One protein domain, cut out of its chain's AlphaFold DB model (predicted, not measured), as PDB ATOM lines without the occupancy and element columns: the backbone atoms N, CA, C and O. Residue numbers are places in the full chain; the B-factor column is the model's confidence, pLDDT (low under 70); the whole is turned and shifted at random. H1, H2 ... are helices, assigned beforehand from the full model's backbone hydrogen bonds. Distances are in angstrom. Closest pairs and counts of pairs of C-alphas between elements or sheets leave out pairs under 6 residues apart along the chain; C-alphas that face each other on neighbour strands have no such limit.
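What this domain is: This is residues 3 to 55 of the 57 residues of the protein "Malonate decarboxylase subunit alpha" of Xanthomonas perforans (UniProt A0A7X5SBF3). There is little regular structure here: a strung-out chain has short helices at separate places, H1 at one end and H3 towards the other, with the small H2 between them along the chain. Residues 25 to 32 stand free in the long link from H2 to H3, and after H3 the last residues fold back past it. The printed part has 53 residues with three named helices, H1, H2, H3, and no named strand; the class is all helix, with 19 residues in named elements. It is extended, with a radius of gyration of the C-alphas of 19.0 A and spans of 52 by 19 by 18 A.

How they stand to each other: Start with H1, residues 3 to 10; it is apart from H2, residues 17 to 20. Go on to H3, residues 37 to 43, which is apart from both. In H1 and H3 every O i to N i+4 pair is within hydrogen-bond range; H2 is too short for such a pair.

Where its parts are: Find C-alpha 3 at (227.082, 198.509, 146.105), where H1 begins and runs 10.6 A to Asp 10. H2 runs 5.3 A from Pro 17 to Leu 20. H3 runs 9.9 A from Val 37 to C-alpha 43 at (233.009, 155.212, 164.602).

The domain as a whole: Look at Arg 3 and Gly 46: their C-alphas are the two farthest apart, 53.3 A. The link from H1 to H2 is short, and that from H2 to H3 is long, with 16 residues. The printed part has no cut, and no printed residue has a pLDDT under 70.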
ATOM      1  N   ARG A   3     226.602 198.594 147.490       91.94
ATOM      2  CA  ARG A   3     227.082 198.509 146.105       91.94
ATOM      3  C   ARG A   3     228.498 197.952 146.036       91.94
ATOM      4  O   ARG A   3     228.740 197.052 145.243       91.94
ATOM      5  N   ALA A   4     229.405 198.408 146.904       93.38
ATOM      6  CA  ALA A   4     230.735 197.809 147.018       93.38
ATOM      7  C   ALA A   4     230.683 196.301 147.309       93.38
ATOM      8  O   ALA A   4     231.457 195.545 146.731       93.38
ATOM      9  N   VAL A   5     229.759 195.851 148.166       92.81
ATOM     10  CA  VAL A   5     229.608 194.423 148.500       92.81
ATOM     11  C   VAL A   5     229.143 193.606 147.294       92.81
ATOM     12  O   VAL A   5     229.724 192.557 147.038       92.81
ATOM     13  N   GLU A   6     228.147 194.074 146.537       94.81
ATOM     14  CA  GLU A   6     227.709 193.361 145.326       94.81
ATOM     15  C   GLU A   6     228.804 193.361 144.245       94.81
ATOM     16  O   GLU A   6     229.097 192.307 143.697       94.81
ATOM     17  N   ASN A   7     229.539 194.463 144.047       95.12
ATOM     18  CA  ASN A   7     230.682 194.486 143.118       95.12
ATOM     19  C   ASN A   7     231.764 193.451 143.487       95.12
ATOM     20  O   ASN A   7     232.414 192.864 142.623       95.12
ATOM     21  N   LEU A   8     232.010 193.248 144.783       95.31
ATOM     22  CA  LEU A   8     232.952 192.233 145.261       95.31
ATOM     23  C   LEU A   8     232.395 190.813 145.116       95.31
ATOM     24  O   LEU A   8     233.175 189.876 144.933       95.31
ATOM     25  N   ARG A   9     231.071 190.656 145.178       95.69
ATOM     26  CA  ARG A   9     230.381 189.389 144.933       95.69
ATOM     27  C   ARG A   9     230.442 188.993 143.460       95.69
ATOM     28  O   ARG A   9     230.827 187.867 143.167       95.69
ATOM     29  N   ASP A  10     230.210 189.937 142.550       92.94
ATOM     30  CA  ASP A  10     230.335 189.731 141.098       92.94
ATOM     31  C   ASP A  10     231.759 189.319 140.700       92.94
ATOM     32  O   ASP A  10     231.968 188.463 139.845       92.94
ATOM     33  N   ARG A  11     232.765 189.889 141.375       95.12
ATOM     34  CA  ARG A  11     234.180 189.519 141.206       95.12
ATOM     35  C   ARG A  11     234.553 188.187 141.868       95.12
ATOM     36  O   ARG A  11     235.704 187.769 141.764       95.12
ATOM     37  N   GLY A  12     233.633 187.552 142.596       93.00
ATOM     38  CA  GLY A  12     233.856 186.301 143.324       93.00
ATOM     39  C   GLY A  12     234.727 186.422 144.581       93.00
ATOM     40  O   GLY A  12     235.086 185.395 145.159       93.00
ATOM     41  N   VAL A  13     235.063 187.643 145.015       96.25
ATOM     42  CA  VAL A  13     235.819 187.911 146.255       96.25
ATOM     43  C   VAL A  13     234.944 187.640 147.479       96.25
ATOM     44  O   VAL A  13     235.417 187.120 148.486       96.25
ATOM     45  N   ILE A  14     233.656 187.970 147.380       95.69
ATOM     46  CA  ILE A  14     232.637 187.607 148.363       95.69
ATOM     47  C   ILE A  14     231.773 186.506 147.754       95.69
ATOM     48  O   ILE A  14     231.318 186.633 146.623       95.69
ATOM     49  N   LYS A  15     231.507 185.443 148.515       96.12
ATOM     50  CA  LYS A  15     230.513 184.426 148.159       96.12
ATOM     51  C   LYS A  15     229.528 184.269 149.304       96.12
ATOM     52  O   LYS A  15     229.930 184.048 150.445       96.12
ATOM     53  N   ARG A  16     228.244 184.403 149.002       94.81
ATOM     54  CA  ARG A  16     227.142 184.079 149.907       94.81
ATOM     55  C   ARG A  16     226.762 182.601 149.759       94.81
ATOM     56  O   ARG A  16     227.122 181.988 148.753       94.81
ATOM     57  N   PRO A  17     226.030 182.009 150.721       96.38
ATOM     58  CA  PRO A  17     225.551 180.631 150.606       96.38
ATOM     59  C   PRO A  17     224.817 180.361 149.286       96.38
ATOM     60  O   PRO A  17     225.044 179.328 148.658       96.38
ATOM     61  N   GLU A  18     224.023 181.321 148.809       94.25
ATOM     62  CA  GLU A  18     223.261 181.194 147.565       94.25
ATOM     63  C   GLU A  18     224.171 181.072 146.333       94.25
ATOM     64  O   GLU A  18     223.845 180.329 145.410       94.25
ATOM     65  N   ASP A  19     225.343 181.718 146.343       94.88
ATOM     66  CA  ASP A  19     226.337 181.625 145.256       94.88
ATOM     67  C   ASP A  19     226.988 180.240 145.180       94.88
ATOM     68  O   ASP A  19     227.592 179.877 144.173       94.88
ATOM     69  N   LEU A  20     226.886 179.470 146.263       94.88
ATOM     70  CA  LEU A  20     227.406 178.114 146.385       94.88
ATOM     71  C   LEU A  20     226.298 177.059 146.238       94.88
ATOM     72  O   LEU A  20     226.558 175.874 146.434       94.88
ATOM     73  N   GLY A  21     225.060 177.470 145.934       95.31
ATOM     74  CA  GLY A  21     223.904 176.570 145.895       95.31
ATOM     75  C   GLY A  21     223.477 176.050 147.273       95.31
ATOM     76  O   GLY A  21     222.754 175.060 147.362       95.31
ATOM     77  N   ILE A  22     223.911 176.701 148.355       96.81
ATOM     78  CA  ILE A  22     223.619 176.305 149.733       96.81
ATOM     79  C   ILE A  22     222.442 177.130 150.243       96.81
ATOM     80  O   ILE A  22     222.503 178.356 150.306       96.81
ATOM     81  N   ARG A  23     221.372 176.457 150.674       96.88
ATOM     82  CA  ARG A  23     220.263 177.113 151.374       96.88
ATOM     83  C   ARG A  23     220.567 177.115 152.874       96.88
ATOM     84  O   ARG A  23     220.657 176.033 153.450       96.88
ATOM     85  N   PRO A  24     220.656 178.277 153.550       95.69
ATOM     86  CA  PRO A  24     221.027 178.333 154.970       95.69
ATOM     87  C   PRO A  24     220.139 177.489 155.896       95.69
ATOM     88  O   PRO A  24     220.615 176.942 156.883       95.69
ATOM     89  N   ARG A  25     218.856 177.333 155.550       95.94
ATOM     90  CA  ARG A  25     217.891 176.512 156.303       95.94
ATOM     91  C   ARG A  25     218.194 175.010 156.306       95.94
ATOM     92  O   ARG A  25     217.693 174.310 157.177       95.94
ATOM     93  N   ASP A  26     218.983 174.525 155.349       95.62
ATOM     94  CA  ASP A  26     219.338 173.106 155.255       95.62
ATOM     95  C   ASP A  26     220.505 172.755 156.201       95.62
ATOM     96  O   ASP A  26     220.787 171.580 156.422       95.62
ATOM     97  N   ALA A  27     221.180 173.754 156.789       96.25
ATOM     98  CA  ALA A  27     222.306 173.570 157.703       96.25
ATOM     99  C   ALA A  27     221.846 173.105 159.100       96.25
ATOM    100  O   ALA A  27     221.885 173.856 160.077       96.25
ATOM    101  N   THR A  28     221.395 171.853 159.196       96.88
ATOM    102  CA  THR A  28     220.933 171.234 160.446       96.88
ATOM    103  C   THR A  28     221.971 170.273 161.035       96.88
ATOM    104  O   THR A  28     222.933 169.863 160.383       96.88
ATOM    105  N   ARG A  29     221.760 169.865 162.297       96.56
ATOM    106  CA  ARG A  29     222.597 168.862 162.986       96.56
ATOM    107  C   ARG A  29     222.588 167.488 162.310       96.56
ATOM    108  O   ARG A  29     223.461 166.679 162.610       96.56
ATOM    109  N   ASP A  30     221.630 167.218 161.430       95.31
ATOM    110  CA  ASP A  30     221.509 165.928 160.748       95.31
ATOM    111  C   ASP A  30     222.560 165.731 159.653       95.31
ATOM    112  O   ASP A  30     222.828 164.598 159.268       95.31
ATOM    113  N   LEU A  31     223.220 166.808 159.213       96.31
ATOM    114  CA  LEU A  31     224.363 166.730 158.302       96.31
ATOM    115  C   LEU A  31     225.658 166.262 158.991       96.31
ATOM    116  O   LEU A  31     226.643 165.968 158.313       96.31
ATOM    117  N   LEU A  32     225.695 166.195 160.328       97.38
ATOM    118  CA  LEU A  32     226.869 165.714 161.055       97.38
ATOM    119  C   LEU A  32     226.981 164.187 160.943       97.38
ATOM    120  O   LEU A  32     226.090 163.464 161.384       97.38
ATOM    121  N   ALA A  33     228.125 163.691 160.460       96.50
ATOM    122  CA  ALA A  33     228.424 162.251 160.388       96.50
ATOM    123  C   ALA A  33     228.391 161.547 161.764       96.50
ATOM    124  O   ALA A  33     228.089 160.358 161.873       96.50
ATOM    125  N   ALA A  34     228.681 162.298 162.828       96.56
ATOM    126  CA  ALA A  34     228.554 161.892 164.220       96.56
ATOM    127  C   ALA A  34     227.929 163.054 165.004       96.56
ATOM    128  O   ALA A  34     228.465 164.163 165.008       96.56
ATOM    129  N   ARG A  35     226.784 162.823 165.656       94.75
ATOM    130  CA  ARG A  35     226.009 163.883 166.330       94.75
ATOM    131  C   ARG A  35     226.362 164.017 167.810       94.75
ATOM    132  O   ARG A  35     226.026 165.032 168.430       94.75
ATOM    133  N   THR A  36     227.024 163.004 168.363       94.69
ATOM    134  CA  THR A  36     227.419 162.906 169.770       94.69
ATOM    135  C   THR A  36     228.846 162.376 169.920       94.69
ATOM    136  O   THR A  36     229.403 161.763 169.009       94.69
ATOM    137  N   VAL A  37     229.439 162.562 171.103       94.12
ATOM    138  CA  VAL A  37     230.755 161.978 171.415       94.12
ATOM    139  C   VAL A  37     230.684 160.445 171.450       94.12
ATOM    140  O   VAL A  37     231.616 159.784 171.004       94.12
ATOM    141  N   LYS A  38     229.545 159.873 171.865       94.50
ATOM    142  CA  LYS A  38     229.274 158.432 171.774       94.50
ATOM    143  C   LYS A  38     229.373 157.913 170.339       94.50
ATOM    144  O   LYS A  38     229.956 156.854 170.113       94.50
ATOM    145  N   ASP A  39     228.841 158.665 169.373       95.94
ATOM    146  CA  ASP A  39     228.941 158.305 167.957       95.94
ATOM    147  C   ASP A  39     230.406 158.290 167.513       95.94
ATOM    148  O   ASP A  39     230.828 157.339 166.864       95.94
ATOM    149  N   LEU A  40     231.208 159.284 167.917       95.56
ATOM    150  CA  LEU A  40     232.644 159.320 167.608       95.56
ATOM    151  C   LEU A  40     233.386 158.093 168.157       95.56
ATOM    152  O   LEU A  40     234.170 157.480 167.433       95.56
ATOM    153  N   VAL A  41     233.106 157.688 169.400       95.81
ATOM    154  CA  VAL A  41     233.681 156.465 169.991       95.81
ATOM    155  C   VAL A  41     233.292 155.236 169.169       95.81
ATOM    156  O   VAL A  41     234.157 154.428 168.827       95.81
ATOM    157  N   ARG A  42     232.015 155.115 168.783       95.44
ATOM    158  CA  ARG A  42     231.529 154.008 167.946       95.44
ATOM    159  C   ARG A  42     232.228 153.969 166.585       95.44
ATOM    160  O   ARG A  42     232.690 152.905 166.186       95.44
ATOM    161  N   TRP A  43     232.328 155.104 165.898       96.81
ATOM    162  CA  TRP A  43     233.009 155.212 164.602       96.81
ATOM    163  C   TRP A  43     234.498 154.875 164.697       96.81
ATOM    164  O   TRP A  43     235.050 154.283 163.777       96.81
ATOM    165  N   SER A  44     235.134 155.194 165.826       96.19
ATOM    166  CA  SER A  44     236.533 154.838 166.080       96.19
ATOM    167  C   SER A  44     236.762 153.354 166.399       96.19
ATOM    168  O   SER A  44     237.902 152.961 166.617       96.19
ATOM    169  N   GLY A  45     235.711 152.533 166.511       95.06
ATOM    170  CA  GLY A  45     235.837 151.149 166.984       95.06
ATOM    171  C   GLY A  45     236.301 151.042 168.443       95.06
ATOM    172  O   GLY A  45     236.902 150.043 168.821       95.06
ATOM    173  N   GLY A  46     236.058 152.075 169.259       92.44
ATOM    174  CA  GLY A  46     236.524 152.149 170.647       92.44
ATOM    175  C   GLY A  46     237.961 152.655 170.830       92.44
ATOM    176  O   GLY A  46     238.430 152.702 171.961       92.44
ATOM    177  N   LEU A  47     238.653 153.057 169.757       96.06
ATOM    178  CA  LEU A  47     240.023 153.586 169.832       96.06
ATOM    179  C   LEU A  47     240.092 155.015 170.383       96.06
ATOM    180  O   LEU A  47     241.118 155.431 170.919       96.06
ATOM    181  N   TYR A  48     239.016 155.783 170.240       95.62
ATOM    182  CA  TYR A  48     238.929 157.113 170.819       95.62
ATOM    183  C   TYR A  48     238.512 157.024 172.289       95.62
ATOM    184  O   TYR A  48     237.378 156.644 172.583       95.62
ATOM    185  N   ASP A  49     239.413 157.423 173.196       94.81
ATOM    186  CA  ASP A  49     239.120 157.561 174.624       94.81
ATOM    187  C   ASP A  49     238.854 159.033 175.008       94.81
ATOM    188  O   ASP A  49     239.784 159.812 175.249       94.81
ATOM    189  N   PRO A  50     237.589 159.469 175.050       93.94
ATOM    190  CA  PRO A  50     237.241 160.846 175.373       93.94
ATOM    191  C   PRO A  50     237.478 161.188 176.856       93.94
ATOM    192  O   PRO A  50     237.275 160.350 177.741       93.94
ATOM    193  N   PRO A  51     237.803 162.456 177.173       94.56
ATOM    194  CA  PRO A  51     237.941 162.933 178.549       94.56
ATOM    195  C   PRO A  51     236.691 162.699 179.410       94.56
ATOM    196  O   PRO A  51     235.566 162.796 178.921       94.56
ATOM    197  N   LYS A  52     236.883 162.514 180.728       92.62
ATOM    198  CA  LYS A  52     235.804 162.214 181.695       92.62
ATOM    199  C   LYS A  52     234.577 163.124 181.572       92.62
ATOM    200  O   LYS A  52     233.462 162.625 181.615       92.62
ATOM    201  N   ARG A  53     234.773 164.431 181.362       92.56
ATOM    202  CA  ARG A  53     233.677 165.413 181.230       92.56
ATOM    203  C   ARG A  53     232.704 165.119 180.086       92.56
ATOM    204  O   ARG A  53     231.590 165.620 180.111       92.56
ATOM    205  N   PHE A  54     233.131 164.346 179.090       91.44
ATOM    206  CA  PHE A  54     232.287 163.978 177.966       91.44
ATOM    207  C   PHE A  54     231.648 162.610 178.142       91.44
ATOM    208  O   PHE A  54     230.621 162.407 177.529       91.44
ATOM    209  N   ARG A  55     232.161 161.726 179.014       86.12
ATOM    210  CA  ARG A  55     231.680 160.338 179.199       86.12
ATOM    211  C   ARG A  55     230.263 160.198 179.772       86.12
ATOM    212  O   ARG A  55     229.787 159.077 179.912       86.12
TER     213      ARG A  55